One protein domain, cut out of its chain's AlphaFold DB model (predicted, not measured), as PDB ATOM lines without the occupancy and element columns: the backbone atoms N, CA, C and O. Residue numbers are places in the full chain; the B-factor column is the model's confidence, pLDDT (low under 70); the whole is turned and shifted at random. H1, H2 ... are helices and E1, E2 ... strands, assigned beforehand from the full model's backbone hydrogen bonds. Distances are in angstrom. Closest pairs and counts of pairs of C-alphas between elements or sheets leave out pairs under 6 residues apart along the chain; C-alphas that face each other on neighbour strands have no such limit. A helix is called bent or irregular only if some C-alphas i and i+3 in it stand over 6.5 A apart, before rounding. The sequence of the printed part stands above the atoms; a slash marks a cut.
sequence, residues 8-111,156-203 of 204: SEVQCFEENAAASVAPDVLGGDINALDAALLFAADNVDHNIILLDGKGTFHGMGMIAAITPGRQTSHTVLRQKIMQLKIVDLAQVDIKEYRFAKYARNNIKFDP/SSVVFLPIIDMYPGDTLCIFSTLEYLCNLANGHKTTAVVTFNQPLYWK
ATOM      1  N   SER A   8     -41.069 -18.787  14.195       86.31
ATOM      2  CA  SER A   8     -39.778 -18.256  14.641       86.31
ATOM      3  C   SER A   8     -39.383 -16.938  13.971       86.31
ATOM      4  O   SER A   8     -38.757 -16.097  14.609       86.31
ATOM      5  N   GLU A   9     -39.722 -16.748  12.694       87.88
ATOM      6  CA  GLU A   9     -39.403 -15.516  11.971       87.88
ATOM      7  C   GLU A   9     -40.352 -14.389  12.386       87.88
ATOM      8  O   GLU A   9     -39.905 -13.261  12.572       87.88
ATOM      9  N   VAL A  10     -41.634 -14.707  12.609       87.19
ATOM     10  CA  VAL A  10     -42.614 -13.762  13.168       87.19
ATOM     11  C   VAL A  10     -42.180 -13.314  14.562       87.19
ATOM     12  O   VAL A  10     -42.053 -12.119  14.793       87.19
ATOM     13  N   GLN A  11     -41.843 -14.252  15.448       85.62
ATOM     14  CA  GLN A  11     -41.374 -13.938  16.796       85.62
ATOM     15  C   GLN A  11     -40.085 -13.100  16.772       85.62
ATOM     16  O   GLN A  11     -39.964 -12.115  17.495       85.62
ATOM     17  N   CYS A  12     -39.128 -13.442  15.901       86.12
ATOM     18  CA  CYS A  12     -37.907 -12.654  15.737       86.12
ATOM     19  C   CYS A  12     -38.218 -11.223  15.273       86.12
ATOM     20  O   CYS A  12     -37.609 -10.275  15.769       86.12
ATOM     21  N   PHE A  13     -39.160 -11.048  14.345       87.25
ATOM     22  CA  PHE A  13     -39.597  -9.726  13.911       87.25
ATOM     23  C   PHE A  13     -40.276  -8.945  15.043       87.25
ATOM     24  O   PHE A  13     -39.921  -7.791  15.254       87.25
ATOM     25  N   GLU A  14     -41.185  -9.565  15.798       85.81
ATOM     26  CA  GLU A  14     -41.884  -8.940  16.932       85.81
ATOM     27  C   GLU A  14     -40.909  -8.464  18.018       85.81
ATOM     28  O   GLU A  14     -40.983  -7.314  18.449       85.81
ATOM     29  N   GLU A  15     -39.939  -9.301  18.399       83.50
ATOM     30  CA  GLU A  15     -38.898  -8.951  19.376       83.50
ATOM     31  C   GLU A  15     -38.052  -7.754  18.906       83.50
ATOM     32  O   GLU A  15     -37.763  -6.836  19.679       83.50
ATOM     33  N   ASN A  16     -37.678  -7.734  17.623       84.38
ATOM     34  CA  ASN A  16     -36.909  -6.637  17.036       84.38
ATOM     35  C   ASN A  16     -37.731  -5.359  16.867       84.38
ATOM     36  O   ASN A  16     -37.207  -4.266  17.085       84.38
ATOM     37  N   ALA A  17     -39.009  -5.478  16.514       81.31
ATOM     38  CA  ALA A  17     -39.916  -4.348  16.408       81.31
ATOM     39  C   ALA A  17     -40.124  -3.700  17.782       81.31
ATOM     40  O   ALA A  17     -39.953  -2.489  17.911       81.31
ATOM     41  N   ALA A  18     -40.383  -4.501  18.820       76.50
ATOM     42  CA  ALA A  18     -40.548  -4.018  20.188       76.50
ATOM     43  C   ALA A  18     -39.312  -3.244  20.678       76.50
ATOM     44  O   ALA A  18     -39.434  -2.122  21.166       76.50
ATOM     45  N   ALA A  19     -38.107  -3.790  20.475       72.56
ATOM     46  CA  ALA A  19     -36.874  -3.115  20.880       72.56
ATOM     47  C   ALA A  19     -36.556  -1.853  20.059       72.56
ATOM     48  O   ALA A  19     -35.907  -0.942  20.567       72.56
ATOM     49  N   SER A  20     -37.000  -1.792  18.799       68.31
ATOM     50  CA  SER A  20     -36.785  -0.629  17.929       68.31
ATOM     51  C   SER A  20     -37.723   0.537  18.259       68.31
ATOM     52  O   SER A  20     -37.359   1.684  18.021       68.31
ATOM     53  N   VAL A  21     -38.918   0.254  18.794       63.03
ATOM     54  CA  VAL A  21     -39.957   1.254  19.105       63.03
ATOM     55  C   VAL A  21     -39.841   1.789  20.537       63.03
ATOM     56  O   VAL A  21     -40.120   2.958  20.782       63.03
ATOM     57  N   ALA A  22     -39.385   0.971  21.487       57.91
ATOM     58  CA  ALA A  22     -39.371   1.341  22.902       57.91
ATOM     59  C   ALA A  22     -38.562   2.601  23.308       57.91
ATOM     60  O   ALA A  22     -38.991   3.270  24.246       57.91
ATOM     61  N   PRO A  23     -37.434   2.981  22.671       55.12
ATOM     62  CA  PRO A  23     -36.718   4.200  23.062       55.12
ATOM     63  C   PRO A  23     -37.328   5.505  22.513       55.12
ATOM     64  O   PRO A  23     -36.941   6.575  22.970       55.12
ATOM     65  N   ASP A  24     -38.256   5.442  21.551       61.09
ATOM     66  CA  ASP A  24     -38.843   6.615  20.882       61.09
ATOM     67  C   ASP A  24     -40.333   6.385  20.594       61.09
ATOM     68  O   ASP A  24     -40.804   6.525  19.467       61.09
ATOM     69  N   VAL A  25     -41.080   5.968  21.623       65.81
ATOM     70  CA  VAL A  25     -42.476   5.517  21.484       65.81
ATOM     71  C   VAL A  25     -43.354   6.564  20.788       65.81
ATOM     72  O   VAL A  25     -44.239   6.204  20.020       65.81
ATOM     73  N   LEU A  26     -43.088   7.858  20.995       69.50
ATOM     74  CA  LEU A  26     -43.842   8.949  20.369       69.50
ATOM     75  C   LEU A  26     -43.194   9.549  19.108       69.50
ATOM     76  O   LEU A  26     -43.849  10.346  18.432       69.50
ATOM     77  N   GLY A  27     -41.970   9.152  18.757       60.16
ATOM     78  CA  GLY A  27     -41.273   9.600  17.553       60.16
ATOM     79  C   GLY A  27     -40.816  11.065  17.595       60.16
ATOM     80  O   GLY A  27     -41.599  11.972  17.302       60.16
ATOM     81  N   GLY A  28     -39.524  11.300  17.832       61.12
ATOM     82  CA  GLY A  28     -38.855  12.603  17.691       61.12
ATOM     83  C   GLY A  28     -39.418  13.750  18.553       61.12
ATOM     84  O   GLY A  28     -40.319  13.582  19.375       61.12
ATOM     85  N   ASP A  29     -38.884  14.966  18.369       61.03
ATOM     86  CA  ASP A  29     -39.401  16.161  19.054       61.03
ATOM     87  C   ASP A  29     -40.831  16.471  18.560       61.03
ATOM     88  O   ASP A  29     -41.081  16.823  17.398       61.03
ATOM     89  N   ILE A  30     -41.814  16.324  19.452       66.25
ATOM     90  CA  ILE A  30     -43.168  16.834  19.234       66.25
ATOM     91  C   ILE A  30     -43.098  18.340  19.467       66.25
ATOM     92  O   ILE A  30     -42.931  18.802  20.592       66.25
ATOM     93  N   ASN A  31     -43.210  19.120  18.392       63.09
ATOM     94  CA  ASN A  31     -43.262  20.568  18.514       63.09
ATOM     95  C   ASN A  31     -44.615  20.947  19.137       63.09
ATOM     96  O   ASN A  31     -45.649  20.847  18.477       63.09
ATOM     97  N   ALA A  32     -44.607  21.356  20.408       61.03
ATOM     98  CA  ALA A  32     -45.815  21.638  21.191       61.03
ATOM     99  C   ALA A  32     -46.709  22.748  20.595       61.03
ATOM    100  O   ALA A  32     -47.857  22.895  21.001       61.03
ATOM    101  N   LEU A  33     -46.190  23.526  19.639       62.25
ATOM    102  CA  LEU A  33     -46.927  24.583  18.943       62.25
ATOM    103  C   LEU A  33     -47.796  24.068  17.783       62.25
ATOM    104  O   LEU A  33     -48.774  24.726  17.445       62.25
ATOM    105  N   ASP A  34     -47.475  22.901  17.212       67.94
ATOM    106  CA  ASP A  34     -48.102  22.406  15.972       67.94
ATOM    107  C   ASP A  34     -48.856  21.080  16.153       67.94
ATOM    108  O   ASP A  34     -49.460  20.578  15.204       67.94
ATOM    109  N   ALA A  35     -48.804  20.480  17.347       75.00
ATOM    110  CA  ALA A  35     -49.410  19.181  17.611       75.00
ATOM    111  C   ALA A  35     -50.163  19.144  18.944       75.00
ATOM    112  O   ALA A  35     -49.626  19.493  19.994       75.00
ATOM    113  N   ALA A  36     -51.393  18.635  18.905       82.81
ATOM    114  CA  ALA A  36     -52.120  18.225  20.095       82.81
ATOM    115  C   ALA A  36     -51.672  16.813  20.492       82.81
ATOM    116  O   ALA A  36     -51.751  15.887  19.681       82.81
ATOM    117  N   LEU A  37     -51.216  16.656  21.736       86.75
ATOM    118  CA  LEU A  37     -50.885  15.365  22.332       86.75
ATOM    119  C   LEU A  37     -51.865  15.070  23.463       86.75
ATOM    120  O   LEU A  37     -51.914  15.791  24.458       86.75
ATOM    121  N   LEU A  38     -52.640  14.003  23.303       89.75
ATOM    122  CA  LEU A  38     -53.546  13.516  24.332       89.75
ATOM    123  C   LEU A  38     -53.091  12.143  24.784       89.75
ATOM    124  O   LEU A  38     -52.762  11.287  23.967       89.75
ATOM    125  N   PHE A  39     -53.134  11.924  26.087       91.75
ATOM    126  CA  PHE A  39     -52.909  10.620  26.671       91.75
ATOM    127  C   PHE A  39     -54.231  10.071  27.183       91.75
ATOM    128  O   PHE A  39     -55.034  10.784  27.788       91.75
ATOM    129  N   ALA A  40     -54.467   8.790  26.957       92.19
ATOM    130  CA  ALA A  40     -55.612   8.110  27.529       92.19
ATOM    131  C   ALA A  40     -55.147   6.828  28.199       92.19
ATOM    132  O   ALA A  40     -54.260   6.141  27.695       92.19
ATOM    133  N   ALA A  41     -55.757   6.520  29.333       92.38
ATOM    134  CA  ALA A  41     -55.526   5.277  30.038       92.38
ATOM    135  C   ALA A  41     -56.861   4.652  30.417       92.38
ATOM    136  O   ALA A  41     -57.781   5.343  30.859       92.38
ATOM    137  N   ASP A  42     -56.983   3.345  30.237       91.94
ATOM    138  CA  ASP A  42     -58.174   2.628  30.657       91.94
ATOM    139  C   ASP A  42     -57.921   1.144  30.919       91.94
ATOM    140  O   ASP A  42     -56.847   0.610  30.652       91.94
ATOM    141  N   ASN A  43     -58.942   0.478  31.452       90.56
ATOM    142  CA  ASN A  43     -58.968  -0.956  31.640       90.56
ATOM    143  C   ASN A  43     -58.730  -1.671  30.301       90.56
ATOM    144  O   ASN A  43     -59.361  -1.375  29.285       90.56
ATOM    145  N   VAL A  44     -57.838  -2.653  30.327       89.56
ATOM    146  CA  VAL A  44     -57.623  -3.617  29.256       89.56
ATOM    147  C   VAL A  44     -58.092  -4.967  29.759       89.56
ATOM    148  O   VAL A  44     -57.482  -5.570  30.641       89.56
ATOM    149  N   ASP A  45     -59.188  -5.415  29.161       87.62
ATOM    150  CA  ASP A  45     -59.828  -6.687  29.442       87.62
ATOM    151  C   ASP A  45     -59.574  -7.659  28.292       87.62
ATOM    152  O   ASP A  45     -60.076  -7.480  27.176       87.62
ATOM    153  N   HIS A  46     -58.821  -8.725  28.556       84.69
ATOM    154  CA  HIS A  46     -58.638  -9.813  27.599       84.69
ATOM    155  C   HIS A  46     -59.129 -11.124  28.184       84.69
ATOM    156  O   HIS A  46     -58.685 -11.553  29.243       84.69
ATOM    157  N   ASN A  47     -60.028 -11.804  27.474       82.81
ATOM    158  CA  ASN A  47     -60.412 -13.153  27.855       82.81
ATOM    159  C   ASN A  47     -59.292 -14.125  27.456       82.81
ATOM    160  O   ASN A  47     -59.174 -14.507  26.293       82.81
ATOM    161  N   ILE A  48     -58.473 -14.504  28.432       82.88
ATOM    162  CA  ILE A  48     -57.322 -15.390  28.261       82.88
ATOM    163  C   ILE A  48     -57.655 -16.844  28.616       82.88
ATOM    164  O   ILE A  48     -56.761 -17.683  28.686       82.88
ATOM    165  N   ILE A  49     -58.942 -17.193  28.763       82.12
ATOM    166  CA  ILE A  49     -59.369 -18.555  29.117       82.12
ATOM    167  C   ILE A  49     -58.838 -19.622  28.151       82.12
ATOM    168  O   ILE A  49     -58.529 -20.732  28.571       82.12
ATOM    169  N   LEU A  50     -58.697 -19.280  26.867       71.25
ATOM    170  CA  LEU A  50     -58.154 -20.178  25.846       71.25
ATOM    171  C   LEU A  50     -56.619 -20.230  25.837       71.25
ATOM    172  O   LEU A  50     -56.060 -21.118  25.201       71.25
ATOM    173  N   LEU A  51     -55.945 -19.291  26.507       76.31
ATOM    174  CA  LEU A  51     -54.486 -19.216  26.570       76.31
ATOM    175  C   LEU A  51     -53.936 -19.952  27.793       76.31
ATOM    176  O   LEU A  51     -53.020 -20.756  27.648       76.31
ATOM    177  N   ASP A  52     -54.490 -19.708  28.982       79.12
ATOM    178  CA  ASP A  52     -53.948 -20.259  30.233       79.12
ATOM    179  C   ASP A  52     -55.003 -20.802  31.215       79.12
ATOM    180  O   ASP A  52     -54.654 -21.319  32.278       79.12
ATOM    181  N   GLY A  53     -56.292 -20.705  30.871       78.25
ATOM    182  CA  GLY A  53     -57.399 -21.163  31.712       78.25
ATOM    183  C   GLY A  53     -57.690 -20.291  32.939       78.25
ATOM    184  O   GLY A  53     -58.533 -20.678  33.747       78.25
ATOM    185  N   LYS A  54     -57.043 -19.126  33.101       73.81
ATOM    186  CA  LYS A  54     -57.170 -18.269  34.296       73.81
ATOM    187  C   LYS A  54     -58.248 -17.185  34.201       73.81
ATOM    188  O   LYS A  54     -58.407 -16.399  35.130       73.81
ATOM    189  N   GLY A  55     -59.043 -17.180  33.133       77.56
ATOM    190  CA  GLY A  55     -60.175 -16.265  32.971       77.56
ATOM    191  C   GLY A  55     -59.790 -14.985  32.232       77.56
ATOM    192  O   GLY A  55     -59.296 -15.059  31.111       77.56
ATOM    193  N   THR A  56     -60.071 -13.821  32.816       81.62
ATOM    194  CA  THR A  56     -59.869 -12.510  32.180       81.62
ATOM    195  C   THR A  56     -58.592 -11.854  32.706       81.62
ATOM    196  O   THR A  56     -58.457 -11.655  33.912       81.62
ATOM    197  N   PHE A  57     -57.674 -11.492  31.812       85.56
ATOM    198  CA  PHE A  57     -56.615 -10.527  32.091       85.56
ATOM    199  C   PHE A  57     -57.247  -9.152  32.268       85.56
ATOM    200  O   PHE A  57     -58.020  -8.725  31.409       85.56
ATOM    201  N   HIS A  58     -56.900  -8.485  33.362       87.56
ATOM    202  CA  HIS A  58     -57.445  -7.189  33.728       87.56
ATOM    203  C   HIS A  58     -56.301  -6.254  34.123       87.56
ATOM    204  O   HIS A  58     -55.857  -6.255  35.272       87.56
ATOM    205  N   GLY A  59     -55.808  -5.497  33.144       91.00
ATOM    206  CA  GLY A  59     -54.677  -4.579  33.291       91.00
ATOM    207  C   GLY A  59     -55.041  -3.139  32.947       91.00
ATOM    208  O   GLY A  59     -56.159  -2.856  32.517       91.00
ATOM    209  N   MET A  60     -54.098  -2.215  33.118       92.69
ATOM    210  CA  MET A  60     -54.241  -0.823  32.680       92.69
ATOM    211  C   MET A  60     -53.503  -0.623  31.359       92.69
ATOM    212  O   MET A  60     -52.277  -0.710  31.303       92.69
ATOM    213  N   GLY A  61     -54.247  -0.343  30.297       92.56
ATOM    214  CA  GLY A  61     -53.699   0.065  29.012       92.56
ATOM    215  C   GLY A  61     -53.577   1.570  28.912       92.56
ATOM    216  O   GLY A  61     -54.368   2.321  29.480       92.56
ATOM    217  N   MET A  62     -52.592   2.006  28.140       92.75
ATOM    218  CA  MET A  62     -52.311   3.410  27.902       92.75
ATOM    219  C   MET A  62     -52.100   3.643  26.406       92.75
ATOM    220  O   MET A  62     -51.515   2.813  25.707       92.75
ATOM    221  N   ILE A  63     -52.558   4.787  25.914       92.19
ATOM    222  CA  ILE A  63     -52.330   5.238  24.545       92.19
ATOM    223  C   ILE A  63     -51.958   6.718  24.525       92.19
ATOM    224  O   ILE A  63     -52.332   7.487  25.413       92.19
ATOM    225  N   ALA A  64     -51.279   7.120  23.460       90.25
ATOM    226  CA  ALA A  64     -51.123   8.510  23.075       90.25
ATOM    227  C   ALA A  64     -51.802   8.753  21.722       90.25
ATOM    228  O   ALA A  64     -51.679   7.948  20.799       90.25
ATOM    229  N   ALA A  65     -52.511   9.869  21.597       89.88
ATOM    230  CA  ALA A  65     -53.113  10.343  20.363       89.88
ATOM    231  C   ALA A  65     -52.444  11.659  19.952       89.88
ATOM    232  O   ALA A  65     -52.409  12.609  20.736       89.88
ATOM    233  N   ILE A  66     -51.920  11.703  18.727       87.56
ATOM    234  CA  ILE A  66     -51.190  12.853  18.177       87.56
ATOM    235  C   ILE A  66     -51.995  13.432  17.019       87.56
ATOM    236  O   ILE A  66     -52.340  12.689  16.098       87.56
ATOM    237  N   THR A  67     -52.267  14.737  17.037       87.31
ATOM    238  CA  THR A  67     -52.980  15.439  15.959       87.31
ATOM    239  C   THR A  67     -52.207  16.682  15.504       87.31
ATOM    240  O   THR A  67     -51.924  17.522  16.353       87.31
ATOM    241  N   PRO A  68     -51.924  16.862  14.200       86.69
ATOM    242  CA  PRO A  68     -52.153  15.913  13.111       86.69
ATOM    243  C   PRO A  68     -51.348  14.623  13.281       86.69
ATOM    244  O   PRO A  68     -50.266  14.607  13.867       86.69
ATOM    245  N   GLY A  69     -51.905  13.534  12.765       84.69
ATOM    246  CA  GLY A  69     -51.322  12.208  12.850       84.69
ATOM    247  C   GLY A  69     -49.985  12.137  12.134       84.69
ATOM    248  O   GLY A  69     -49.799  12.697  11.052       84.69
ATOM    249  N   ARG A  70     -49.049  11.419  12.748       76.62
ATOM    250  CA  ARG A  70     -47.713  11.191  12.207       76.62
ATOM    251  C   ARG A  70     -47.615   9.760  11.695       76.62
ATOM    252  O   ARG A  70     -48.032   8.822  12.369       76.62
ATOM    253  N   GLN A  71     -47.052   9.588  10.500       68.25
ATOM    254  CA  GLN A  71     -46.596   8.274  10.055       68.25
ATOM    255  C   GLN A  71     -45.185   8.048  10.577       68.25
ATOM    256  O   GLN A  71     -44.232   8.687  10.136       68.25
ATOM    257  N   THR A  72     -45.060   7.118  11.508       65.00
ATOM    258  CA  THR A  72     -43.778   6.610  11.973       65.00
ATOM    259  C   THR A  72     -43.389   5.417  11.103       65.00
ATOM    260  O   THR A  72     -43.994   4.349  11.192       65.00
ATOM    261  N   SER A  73     -42.402   5.597  10.223       67.19
ATOM    262  CA  SER A  73     -41.780   4.491   9.491       67.19
ATOM    263  C   SER A  73     -40.467   4.140  10.173       67.19
ATOM    264  O   SER A  73     -39.536   4.946  10.181       67.19
ATOM    265  N   HIS A  74     -40.393   2.942  10.747       68.75
ATOM    266  CA  HIS A  74     -39.180   2.439  11.380       68.75
ATOM    267  C   HIS A  74     -38.668   1.223  10.618       68.75
ATOM    268  O   HIS A  74     -39.405   0.277  10.339       68.75
ATOM    269  N   THR A  75     -37.377   1.239  10.288       76.62
ATOM    270  CA  THR A  75     -36.708   0.047   9.764       76.62
ATOM    271  C   THR A  75     -36.401  -0.878  10.935       76.62
ATOM    272  O   THR A  75     -35.541  -0.570  11.757       76.62
ATOM    273  N   VAL A  76     -37.094  -2.015  11.007       81.94
ATOM    274  CA  VAL A  76     -36.828  -3.046  12.015       81.94
ATOM    275  C   VAL A  76     -35.605  -3.847  11.577       81.94
ATOM    276  O   VAL A  76     -35.673  -4.680  10.673       81.94
ATOM    277  N   LEU A  77     -34.457  -3.561  12.191       82.81
ATOM    278  CA  LEU A  77     -33.232  -4.310  11.929       82.81
ATOM    279  C   LEU A  77     -33.309  -5.673  12.610       82.81
ATOM    280  O   LEU A  77     -33.649  -5.772  13.784       82.81
ATOM    281  N   ARG A  78     -32.929  -6.731  11.891       84.94
ATOM    282  CA  ARG A  78     -32.823  -8.071  12.471       84.94
ATOM    283  C   ARG A  78     -31.612  -8.140  13.396       84.94
ATOM    284  O   ARG A  78     -30.472  -8.119  12.933       84.94
ATOM    285  N   GLN A  79     -31.856  -8.280  14.689       82.88
ATOM    286  CA  GLN A  79     -30.832  -8.418  15.714       82.88
ATOM    287  C   GLN A  79     -31.164  -9.576  16.657       82.88
ATOM    288  O   GLN A  79     -32.313  -9.992  16.816       82.88
ATOM    289  N   LYS A  80     -30.121 -10.121  17.288       79.31
ATOM    290  CA  LYS A  80     -30.276 -11.103  18.360       79.31
ATOM    291  C   LYS A  80     -30.472 -10.343  19.667       79.31
ATOM    292  O   LYS A  80     -29.501  -9.920  20.292       79.31
ATOM    293  N   ILE A  81     -31.726 -10.133  20.041       71.31
ATOM    294  CA  ILE A  81     -32.087  -9.425  21.267       71.31
ATOM    295  C   ILE A  81     -32.207 -10.445  22.398       71.31
ATOM    296  O   ILE A  81     -32.780 -11.517  22.235       71.31
ATOM    297  N   MET A  82     -31.617 -10.138  23.554       71.19
ATOM    298  CA  MET A  82     -31.895 -10.903  24.769       71.19
ATOM    299  C   MET A  82     -33.246 -10.457  25.322       71.19
ATOM    300  O   MET A  82     -33.449  -9.257  25.478       71.19
ATOM    301  N   GLN A  83     -34.115 -11.402  25.688       66.12
ATOM    302  CA  GLN A  83     -35.444 -11.121  26.258       66.12
ATOM    303  C   GLN A  83     -35.407 -10.102  27.409       66.12
ATOM    304  O   GLN A  83     -36.265  -9.230  27.473       66.12
ATOM    305  N   LEU A  84     -34.366 -10.142  28.251       62.97
ATOM    306  CA  LEU A  84     -34.157  -9.173  29.337       62.97
ATOM    307  C   LEU A  84     -34.139  -7.715  28.851       62.97
ATOM    308  O   LEU A  84     -34.749  -6.865  29.482       62.97
ATOM    309  N   LYS A  85     -33.548  -7.429  27.683       68.69
ATOM    310  CA  LYS A  85     -33.530  -6.066  27.127       68.69
ATOM    311  C   LYS A  85     -34.920  -5.567  26.734       68.69
ATOM    312  O   LYS A  85     -35.155  -4.370  26.782       68.69
ATOM    313  N   ILE A  86     -35.818  -6.458  26.313       67.81
ATOM    314  CA  ILE A  86     -37.196  -6.089  25.951       67.81
ATOM    315  C   ILE A  86     -37.988  -5.764  27.218       67.81
ATOM    316  O   ILE A  86     -38.738  -4.794  27.239       67.81
ATOM    317  N   VAL A  87     -37.777  -6.544  28.282       68.62
ATOM    318  CA  VAL A  87     -38.410  -6.314  29.587       68.62
ATOM    319  C   VAL A  87     -37.980  -4.968  30.168       68.62
ATOM    320  O   VAL A  87     -38.844  -4.184  30.551       68.62
ATOM    321  N   ASP A  88     -36.680  -4.661  30.149       70.69
ATOM    322  CA  ASP A  88     -36.147  -3.383  30.644       70.69
ATOM    323  C   ASP A  88     -36.736  -2.174  29.890       70.69
ATOM    324  O   ASP A  88     -36.938  -1.104  30.457       70.69
ATOM    325  N   LEU A  89     -37.030  -2.346  28.599       67.50
ATOM    326  CA  LEU A  89     -37.564  -1.307  27.717       67.50
ATOM    327  C   LEU A  89     -39.076  -1.069  27.873       67.50
ATOM    328  O   LEU A  89     -39.561   0.006  27.530       67.50
ATOM    329  N   ALA A  90     -39.821  -2.056  28.372       69.38
ATOM    330  CA  ALA A  90     -41.273  -1.990  28.542       69.38
ATOM    331  C   ALA A  90     -41.698  -1.757  30.003       69.38
ATOM    332  O   ALA A  90     -42.886  -1.830  30.323       69.38
ATOM    333  N   GLN A  91     -40.742  -1.507  30.901       78.00
ATOM    334  CA  GLN A  91     -41.012  -1.422  32.326       78.00
ATOM    335  C   GLN A  91     -41.688  -0.098  32.701       78.00
ATOM    336  O   GLN A  91     -41.198   0.992  32.403       78.00
ATOM    337  N   VAL A  92     -42.803  -0.207  33.423       85.31
ATOM    338  CA  VAL A  92     -43.413   0.909  34.147       85.31
ATOM    339  C   VAL A  92     -43.096   0.727  35.624       85.31
ATOM    340  O   VAL A  92     -43.429  -0.300  36.217       85.31
ATOM    341  N   ASP A  93     -42.437   1.717  36.220       87.94
ATOM    342  CA  ASP A  93     -42.171   1.720  37.654       87.94
ATOM    343  C   ASP A  93     -43.485   1.807  38.433       87.94
ATOM    344  O   ASP A  93     -44.222   2.787  38.305       87.94
ATOM    345  N   ILE A  94     -43.743   0.825  39.297       90.25
ATOM    346  CA  ILE A  94     -44.859   0.901  40.239       90.25
ATOM    347  C   ILE A  94     -44.455   1.770  41.419       90.25
ATOM    348  O   ILE A  94     -43.483   1.495  42.129       90.25
ATOM    349  N   LYS A  95     -45.207   2.844  41.617       87.50
ATOM    350  CA  LYS A  95     -44.873   3.913  42.546       87.50
ATOM    351  C   LYS A  95     -45.847   3.886  43.704       87.50
ATOM    352  O   LYS A  95     -47.062   3.795  43.533       87.50
ATOM    353  N   GLU A  96     -45.288   3.927  44.908       84.88
ATOM    354  CA  GLU A  96     -46.082   3.864  46.123       84.88
ATOM    355  C   GLU A  96     -46.925   5.135  46.262       84.88
ATOM    356  O   GLU A  96     -46.401   6.245  46.386       84.88
ATOM    357  N   TYR A  97     -48.243   4.969  46.281       77.44
ATOM    358  CA  TYR A  97     -49.150   6.071  46.526       77.44
ATOM    359  C   TYR A  97     -49.228   6.359  48.025       77.44
ATOM    360  O   TYR A  97     -49.895   5.663  48.791       77.44
ATOM    361  N   ARG A  98     -48.558   7.429  48.456       76.50
ATOM    362  CA  ARG A  98     -48.690   7.956  49.817       76.50
ATOM    363  C   ARG A  98     -49.540   9.210  49.788       76.50
ATOM    364  O   ARG A  98     -49.071  10.280  49.404       76.50
ATOM    365  N   PHE A  99     -50.790   9.088  50.226       67.50
ATOM    366  CA  PHE A  99     -51.696  10.228  50.317       67.50
ATOM    367  C   PHE A  99     -51.123  11.270  51.289       67.50
ATOM    368  O   PHE A  99     -51.170  11.107  52.511       67.50
ATOM    369  N   ALA A 100     -50.580  12.369  50.767       66.50
ATOM    370  CA  ALA A 100     -50.200  13.487  51.613       66.50
ATOM    371  C   ALA A 100     -51.490  14.126  52.145       66.50
ATOM    372  O   ALA A 100     -52.296  14.642  51.371       66.50
ATOM    373  N   LYS A 101     -51.678  14.111  53.475       61.47
ATOM    374  CA  LYS A 101     -52.866  14.635  54.188       61.47
ATOM    375  C   LYS A 101     -53.317  16.045  53.756       61.47
ATOM    376  O   LYS A 101     -54.454  16.411  54.027       61.47
ATOM    377  N   TYR A 102     -52.459  16.809  53.077       61.94
ATOM    378  CA  TYR A 102     -52.695  18.191  52.650       61.94
ATOM    379  C   TYR A 102     -52.629  18.414  51.130       61.94
ATOM    380  O   TYR A 102     -52.738  19.555  50.692       61.94
ATOM    381  N   ALA A 103     -52.482  17.367  50.305       62.81
ATOM    382  CA  ALA A 103     -52.364  17.514  48.847       62.81
ATOM    383  C   ALA A 103     -53.578  18.211  48.207       62.81
ATOM    384  O   ALA A 103     -53.417  18.978  47.260       62.81
ATOM    385  N   ARG A 104     -54.783  18.022  48.771       61.19
ATOM    386  CA  ARG A 104     -56.006  18.713  48.320       61.19
ATOM    387  C   ARG A 104     -55.891  20.235  48.351       61.19
ATOM    388  O   ARG A 104     -56.509  20.883  47.518       61.19
ATOM    389  N   ASN A 105     -55.086  20.800  49.253       66.31
ATOM    390  CA  ASN A 105     -54.933  22.252  49.375       66.31
ATOM    391  C   ASN A 105     -54.214  22.871  48.165       66.31
ATOM    392  O   ASN A 105     -54.301  24.078  47.961       66.31
ATOM    393  N   ASN A 106     -53.522  22.051  47.368       69.44
ATOM    394  CA  ASN A 106     -52.797  22.486  46.176       69.44
ATOM    395  C   ASN A 106     -53.577  22.236  44.876       69.44
ATOM    396  O   ASN A 106     -53.111  22.645  43.813       69.44
ATOM    397  N   ILE A 107     -54.744  21.581  44.936       70.88
ATOM    398  CA  ILE A 107     -55.600  21.395  43.762       70.88
ATOM    399  C   ILE A 107     -56.310  22.718  43.499       70.88
ATOM    400  O   ILE A 107     -57.175  23.143  44.266       70.88
ATOM    401  N   LYS A 108     -55.930  23.374  42.406       78.62
ATOM    402  CA  LYS A 108     -56.627  24.553  41.903       78.62
ATOM    403  C   LYS A 108     -57.683  24.088  40.914       78.62
ATOM    404  O   LYS A 108     -57.375  23.365  39.973       78.62
ATOM    405  N   PHE A 109     -58.920  24.493  41.155       76.19
ATOM    406  CA  PHE A 109     -59.997  24.337  40.193       76.19
ATOM    407  C   PHE A 109     -60.099  25.647  39.437       76.19
ATOM    408  O   PHE A 109     -60.446  26.668  40.034       76.19
ATOM    409  N   ASP A 110     -59.783  25.620  38.150       74.06
ATOM    410  CA  ASP A 110     -60.084  26.765  37.313       74.06
ATOM    411  C   ASP A 110     -61.590  26.788  37.030       74.06
ATOM    412  O   ASP A 110     -62.186  25.739  36.745       74.06
ATOM    413  N   PRO A 111     -62.240  27.959  37.146       73.69
ATOM    414  CA  PRO A 111     -63.624  28.092  36.746       73.69
ATOM    415  C   PRO A 111     -63.716  27.746  35.264       73.69
ATOM    416  O   PRO A 111     -63.022  28.323  34.427       73.69
ATOM    417  N   SER A 156     -55.904  11.983  13.710       86.69
ATOM    418  CA  SER A 156     -54.917  11.607  14.728       86.69
ATOM    419  C   SER A 156     -54.239  10.264  14.440       86.69
ATOM    420  O   SER A 156     -54.874   9.339  13.932       86.69
ATOM    421  N   SER A 157     -52.976  10.118  14.840       87.38
ATOM    422  CA  SER A 157     -52.297   8.820  14.956       87.38
ATOM    423  C   SER A 157     -52.357   8.326  16.399       87.38
ATOM    424  O   SER A 157     -52.203   9.127  17.322       87.38
ATOM    425  N   VAL A 158     -52.565   7.021  16.591       87.81
ATOM    426  CA  VAL A 158     -52.606   6.384  17.915       87.81
ATOM    427  C   VAL A 158     -51.339   5.570  18.124       87.81
ATOM    428  O   VAL A 158     -50.977   4.753  17.280       87.81
ATOM    429  N   VAL A 159     -50.701   5.784  19.265       86.81
ATOM    430  CA  VAL A 159     -49.537   5.037  19.729       86.81
ATOM    431  C   VAL A 159     -49.933   4.261  20.976       86.81
ATOM    432  O   VAL A 159     -50.465   4.838  21.924       86.81
ATOM    433  N   PHE A 160     -49.662   2.958  20.982       86.56
ATOM    434  CA  PHE A 160     -49.826   2.129  22.171       86.56
ATOM    435  C   PHE A 160     -48.632   2.322  23.104       86.56
ATOM    436  O   PHE A 160     -47.482   2.213  22.683       86.56
ATOM    437  N   LEU A 161     -48.922   2.611  24.366       87.88
ATOM    438  CA  LEU A 161     -47.938   2.699  25.440       87.88
ATOM    439  C   LEU A 161     -47.925   1.366  26.219       87.88
ATOM    440  O   LEU A 161     -48.834   0.547  26.034       87.88
ATOM    441  N   PRO A 162     -46.918   1.112  27.076       87.69
ATOM    442  CA  PRO A 162     -46.856  -0.116  27.865       87.69
ATOM    443  C   PRO A 162     -48.134  -0.377  28.674       87.69
ATOM    444  O   PRO A 162     -48.789   0.551  29.145       87.69
ATOM    445  N   ILE A 163     -48.478  -1.652  28.848       89.44
ATOM    446  CA  ILE A 163     -49.602  -2.085  29.685       89.44
ATOM    447  C   ILE A 163     -49.072  -2.383  31.087       89.44
ATOM    448  O   ILE A 163     -48.050  -3.053  31.234       89.44
ATOM    449  N   ILE A 164     -49.786  -1.929  32.115       91.31
ATOM    450  CA  ILE A 164     -49.513  -2.319  33.498       91.31
ATOM    451  C   ILE A 164     -50.352  -3.556  33.821       91.31
ATOM    452  O   ILE A 164     -51.584  -3.494  33.832       91.31
ATOM    453  N   ASP A 165     -49.686  -4.672  34.112       90.25
ATOM    454  CA  ASP A 165     -50.311  -5.911  34.597       90.25
ATOM    455  C   ASP A 165     -50.675  -5.789  36.088       90.25
ATOM    456  O   ASP A 165     -50.085  -6.409  36.972       90.25
ATOM    457  N   MET A 166     -51.602  -4.876  36.378       89.75
ATOM    458  CA  MET A 166     -52.171  -4.636  37.702       89.75
ATOM    459  C   MET A 166     -53.641  -4.255  37.576       89.75
ATOM    460  O   MET A 166     -54.050  -3.625  36.600       89.75
ATOM    461  N   TYR A 167     -54.413  -4.551  38.624       89.12
ATOM    462  CA  TYR A 167     -55.810  -4.147  38.730       89.12
ATOM    463  C   TYR A 167     -55.961  -2.621  38.500       89.12
ATOM    464  O   TYR A 167     -55.399  -1.837  39.264       89.12
ATOM    465  N   PRO A 168     -56.722  -2.161  37.488       87.50
ATOM    466  CA  PRO A 168     -56.891  -0.745  37.144       87.50
ATOM    467  C   PRO A 168     -57.556   0.130  38.206       87.50
ATOM    468  O   PRO A 168     -57.453   1.350  38.127       87.50
ATOM    469  N   GLY A 169     -58.267  -0.471  39.164       85.75
ATOM    470  CA  GLY A 169     -58.817   0.237  40.324       85.75
ATOM    471  C   GLY A 169     -57.856   0.296  41.516       85.75
ATOM    472  O   GLY A 169     -58.219   0.801  42.571       85.75
ATOM    473  N   ASP A 170     -56.643  -0.251  41.397       89.12
ATOM    474  CA  ASP A 170     -55.626  -0.110  42.435       89.12
ATOM    475  C   ASP A 170     -55.037   1.306  42.377       89.12
ATOM    476  O   ASP A 170     -54.544   1.755  41.339       89.12
ATOM    477  N   THR A 171     -55.045   2.010  43.510       88.19
ATOM    478  CA  THR A 171     -54.472   3.358  43.631       88.19
ATOM    479  C   THR A 171     -53.003   3.445  43.205       88.19
ATOM    480  O   THR A 171     -52.599   4.464  42.648       88.19
ATOM    481  N   LEU A 172     -52.209   2.388  43.408       91.19
ATOM    482  CA  LEU A 172     -50.824   2.293  42.945       91.19
ATOM    483  C   LEU A 172     -50.763   2.239  41.422       91.19
ATOM    484  O   LEU A 172     -49.956   2.942  40.817       91.19
ATOM    485  N   CYS A 173     -51.636   1.445  40.800       91.75
ATOM    486  CA  CYS A 173     -51.734   1.334  39.347       91.75
ATOM    487  C   CYS A 173     -52.133   2.684  38.737       91.75
ATOM    488  O   CYS A 173     -51.455   3.191  37.843       91.75
ATOM    489  N   ILE A 174     -53.167   3.324  39.289       90.94
ATOM    490  CA  ILE A 174     -53.650   4.638  38.849       90.94
ATOM    491  C   ILE A 174     -52.564   5.706  39.003       90.94
ATOM    492  O   ILE A 174     -52.312   6.470  38.072       90.94
ATOM    493  N   PHE A 175     -51.902   5.763  40.160       91.12
ATOM    494  CA  PHE A 175     -50.856   6.749  40.413       91.12
ATOM    495  C   PHE A 175     -49.647   6.548  39.493       91.12
ATOM    496  O   PHE A 175     -49.197   7.506  38.873       91.12
ATOM    497  N   SER A 176     -49.184   5.306  39.335       92.62
ATOM    498  CA  SER A 176     -48.063   4.968  38.445       92.62
ATOM    499  C   SER A 176     -48.388   5.293  36.984       92.62
ATOM    500  O   SER A 176     -47.548   5.833  36.272       92.62
ATOM    501  N   THR A 177     -49.631   5.049  36.556       93.00
ATOM    502  CA  THR A 177     -50.146   5.427  35.228       93.00
ATOM    503  C   THR A 177     -50.065   6.939  35.019       93.00
ATOM    504  O   THR A 177     -49.511   7.412  34.029       93.00
ATOM    505  N   LEU A 178     -50.594   7.719  35.967       91.75
ATOM    506  CA  LEU A 178     -50.578   9.181  35.899       91.75
ATOM    507  C   LEU A 178     -49.153   9.737  35.892       91.75
ATOM    508  O   LEU A 178     -48.855  10.633  35.104       91.75
ATOM    509  N   GLU A 179     -48.276   9.214  36.749       91.62
ATOM    510  CA  GLU A 179     -46.881   9.640  36.819       91.62
ATOM    511  C   GLU A 179     -46.134   9.306  35.523       91.62
ATOM    512  O   GLU A 179     -45.442  10.168  34.981       91.62
ATOM    513  N   TYR A 180     -46.334   8.103  34.976       91.31
ATOM    514  CA  TYR A 180     -45.752   7.689  33.701       91.31
ATOM    515  C   TYR A 180     -46.153   8.634  32.559       91.31
ATOM    516  O   TYR A 180     -45.287   9.186  31.878       91.31
ATOM    517  N   LEU A 181     -47.455   8.892  32.389       91.31
ATOM    518  CA  LEU A 181     -47.963   9.769  31.330       91.31
ATOM    519  C   LEU A 181     -47.507  11.225  31.504       91.31
ATOM    520  O   LEU A 181     -47.130  11.874  30.528       91.31
ATOM    521  N   CYS A 182     -47.495  11.741  32.737       89.44
ATOM    522  CA  CYS A 182     -47.008  13.093  33.021       89.44
ATOM    523  C   CYS A 182     -45.505  13.232  32.743       89.44
ATOM    524  O   CYS A 182     -45.077  14.237  32.176       89.44
ATOM    525  N   ASN A 183     -44.699  12.235  33.115       89.00
ATOM    526  CA  ASN A 183     -43.264  12.234  32.840       89.00
ATOM    527  C   ASN A 183     -42.983  12.170  31.338       89.00
ATOM    528  O   ASN A 183     -42.115  12.895  30.854       89.00
ATOM    529  N   LEU A 184     -43.756  11.372  30.600       87.12
ATOM    530  CA  LEU A 184     -43.677  11.312  29.146       87.12
ATOM    531  C   LEU A 184     -44.017  12.680  28.527       87.12
ATOM    532  O   LEU A 184     -43.231  13.215  27.749       87.12
ATOM    533  N   ALA A 185     -45.120  13.310  28.939       86.44
ATOM    534  CA  ALA A 185     -45.495  14.648  28.474       86.44
ATOM    535  C   ALA A 185     -44.418  15.709  28.767       86.44
ATOM    536  O   ALA A 185     -44.062  16.498  27.890       86.44
ATOM    537  N   ASN A 186     -43.845  15.687  29.976       86.44
ATOM    538  CA  ASN A 186     -42.750  16.574  30.364       86.44
ATOM    539  C   ASN A 186     -41.499  16.350  29.505       86.44
ATOM    540  O   ASN A 186     -40.875  17.320  29.074       86.44
ATOM    541  N   GLY A 187     -41.155  15.090  29.217       83.50
ATOM    542  CA  GLY A 187     -40.049  14.729  28.325       83.50
ATOM    543  C   GLY A 187     -40.206  15.319  26.922       83.50
ATOM    544  O   GLY A 187     -39.234  15.797  26.344       83.50
ATOM    545  N   HIS A 188     -41.444  15.390  26.427       81.38
ATOM    546  CA  HIS A 188     -41.791  15.996  25.138       81.38
ATOM    547  C   HIS A 188     -42.195  17.477  25.231       81.38
ATOM    548  O   HIS A 188     -42.698  18.036  24.257       81.38
ATOM    549  N   LYS A 189     -41.972  18.133  26.381       84.25
ATOM    550  CA  LYS A 189     -42.255  19.564  26.613       84.25
ATOM    551  C   LYS A 189     -43.676  19.973  26.213       84.25
ATOM    552  O   LYS A 189     -43.889  21.044  25.646       84.25
ATOM    553  N   THR A 190     -44.645  19.119  26.511       82.12
ATOM    554  CA  THR A 190     -46.050  19.338  26.174       82.12
ATOM    555  C   THR A 190     -46.942  19.167  27.394       82.12
ATOM    556  O   THR A 190     -46.553  18.576  28.402       82.12
ATOM    557  N   THR A 191     -48.148  19.718  27.317       83.94
ATOM    558  CA  THR A 191     -49.139  19.601  28.384       83.94
ATOM    559  C   THR A 191     -49.814  18.240  28.294       83.94
ATOM    560  O   THR A 191     -50.437  17.916  27.286       83.94
ATOM    561  N   ALA A 192     -49.734  17.451  29.366       82.75
ATOM    562  CA  ALA A 192     -50.482  16.205  29.458       82.75
ATOM    563  C   ALA A 192     -51.984  16.501  29.581       82.75
ATOM    564  O   ALA A 192     -52.435  17.048  30.587       82.75
ATOM    565  N   VAL A 193     -52.769  16.090  28.587       87.00
ATOM    566  CA  VAL A 193     -54.223  15.955  28.730       87.00
ATOM    567  C   VAL A 193     -54.509  14.477  28.927       87.00
ATOM    568  O   VAL A 193     -54.409  13.706  27.974       87.00
ATOM    569  N   VAL A 194     -54.800  14.082  30.168       87.50
ATOM    570  CA  VAL A 194     -55.036  12.681  30.538       87.50
ATOM    571  C   VAL A 194     -56.524  12.438  30.752       87.50
ATOM    572  O   VAL A 194     -57.168  13.153  31.518       87.50
ATOM    573  N   THR A 195     -57.060  11.404  30.106       86.88
ATOM    574  CA  THR A 195     -58.452  10.970  30.272       86.88
ATOM    575  C   THR A 195     -58.553   9.480  30.599       86.88
ATOM    576  O   THR A 195     -57.724   8.683  30.160       86.88
ATOM    577  N   PHE A 196     -59.597   9.115  31.346       85.62
ATOM    578  CA  PHE A 196     -59.977   7.737  31.673       85.62
ATOM    579  C   PHE A 196     -61.428   7.488  31.239       85.62
ATOM    580  O   PHE A 196     -62.242   8.410  31.301       85.62
ATOM    581  N   ASN A 197     -61.795   6.254  30.856       76.06
ATOM    582  CA  ASN A 197     -63.191   5.955  30.470       76.06
ATOM    583  C   ASN A 197     -64.187   6.057  31.633       76.06
ATOM    584  O   ASN A 197     -65.392   6.136  31.405       76.06
ATOM    585  N   GLN A 198     -63.709   6.056  32.878       76.44
ATOM    586  CA  GLN A 198     -64.536   6.328  34.050       76.44
ATOM    587  C   GLN A 198     -63.928   7.471  34.859       76.44
ATOM    588  O   GLN A 198     -62.702   7.618  34.867       76.44
ATOM    589  N   PRO A 199     -64.756   8.263  35.563       76.88
ATOM    590  CA  PRO A 199     -64.256   9.326  36.412       76.88
ATOM    591  C   PRO A 199     -63.240   8.805  37.426       76.88
ATOM    592  O   PRO A 199     -63.450   7.770  38.056       76.88
ATOM    593  N   LEU A 200     -62.155   9.553  37.622       73.69
ATOM    594  CA  LEU A 200     -61.055   9.126  38.487       73.69
ATOM    595  C   LEU A 200     -61.517   8.835  39.924       73.69
ATOM    596  O   LEU A 200     -61.047   7.888  40.536       73.69
ATOM    597  N   TYR A 201     -62.497   9.589  40.430       72.44
ATOM    598  CA  TYR A 201     -63.076   9.394  41.764       72.44
ATOM    599  C   TYR A 201     -63.921   8.114  41.912       72.44
ATOM    600  O   TYR A 201     -64.351   7.796  43.015       72.44
ATOM    601  N   TRP A 202     -64.225   7.414  40.815       69.62
ATOM    602  CA  TRP A 202     -64.807   6.069  40.852       69.62
ATOM    603  C   TRP A 202     -63.748   4.972  40.814       69.62
ATOM    604  O   TRP A 202     -64.040   3.852  41.224       69.62
ATOM    605  N   LYS A 203     -62.542   5.279  40.322       66.19
ATOM    606  CA  LYS A 203     -61.429   4.330  40.247       66.19
ATOM    607  C   LYS A 203     -60.493   4.400  41.465       66.19
ATOM    608  O   LYS A 203     -59.836   3.404  41.734       66.19
TER     609      LYS A 203
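AT A GLANCE: This is residues 8 to 111 and 156 to 203 of the 204 residues of an uncharacterized protein of Paramuricea clavata (UniProt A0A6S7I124). What shape do these atoms make? A strongly twisted sheet of four strands has one long helix, H5, packed over one of its faces, while two more helices, H1 and H3, run side by side beyond the sheet's E3 edge. The two longest strands, E1 and E2, run on together to the small helix H2 at their far end, and residues 100 to 111, which include H4, stick out free of the rest. What is it made of, and how large is it? The printed part has 152 residues with six named helices and four named strands, in the order H1 E1 H2 E2 H3 H4 E3 H5 E4 H6; the class is mixed, helices and strands, and the sheet, also mixed, has the order E3 E2 E1 E4. It is only just compact, close to loose, with a radius of gyration of the C-alphas of 17.5 A, and its outline is flat, spanning 55 by 45 by 25 A.

IN THESE COORDINATES: Where are the strands? E1 is residues 36 to 47, 33.4 A from first to last C-alpha, beginning at (-52.120, 18.225, 20.095), and E2 is residues 56 to 67, 33.0 A. E3 is residues 157 to 164, 21.8 A, and E4 is residues 193 to 196. Where are the helices? H5 is residues 171 to 187, 23.9 A, and H1 is residues 8 to 24, 25.7 A, with C-alpha 8 at (-39.778, -18.256, 14.641). H1 is irregular, with C-alphas 20 and 23 lying 7.0 A apart. H3 is residues 83 to 89, 10.1 A, and the four-residue helices are H2, residues 49 to 52, H4, residues 103 to 106, and H6, residues 200 to 203, which ends at (-61.429, 4.330, 40.247).

HOW THE PARTS SIT: How do the strands pair? E1 and E2 are antiparallel at 160 degrees, with N 40 and O 63 at 2.9 A, and E2 bends by 55 degrees at residue 59. E3 and E2 are antiparallel at 148 degrees, with N 159 and O 64 at 2.8 A. E1 and E4 are parallel at 21 degrees, with N 39 and O 193 at 2.9 A. How does H5 stand to the sheet? H5 is on the sheet at a height of 9.2 A, over E2 and E1, the two layers being this helix and the sheet; at 30.0 degrees to E1 on the local plane it only just runs along the strands, and the closest C-alphas of H5 and E1 are those of Leu 181 and Phe 39, 6.8 A apart. E3, H5 and E4 form a split strand-helix-strand unit, two strands running the same way with a helix between them in the chain and E2 and E1 between them in the sheet, and its crossover is right-handed. Where are the other helices? H1 and H3 touch, closest at the C-alphas of Ala 22 and Leu 89, 5.8 A, at a shallow tilt of 25 degrees, the same way. H6 is close to H5 but not clearly touching, the C-alphas of Thr 171 and Lys 203 being closest at 7.8 A; H2, whose closest C-alpha pair with E2 is Ile 49 and Thr 56 at 6.8 A, is not on the sheet, and H4 is apart from H3 and H5. What of the helix backbones? Every O i to N i+4 pair is within hydrogen-bond range in H3 and H5, 11 of 13 are in H1, and H2, H4 and H6 are too short for such a pair.

THE WHOLE: How far does it reach? The two C-alphas farthest apart are those of Ser 8 and Pro 111, 56.6 A. Where is the cut, and which links are long? Residues 112 to 155 are not printed, and C-alphas 111 and 156 are 28.9 A apart across the cut. The links H1 to E1, E2 to H3 and H3 to H4 are long. How sure is the model? The mean pLDDT of the printed part is 79.9, and 36 residues are under 70, among them residues 20 to 34 and 99 to 106.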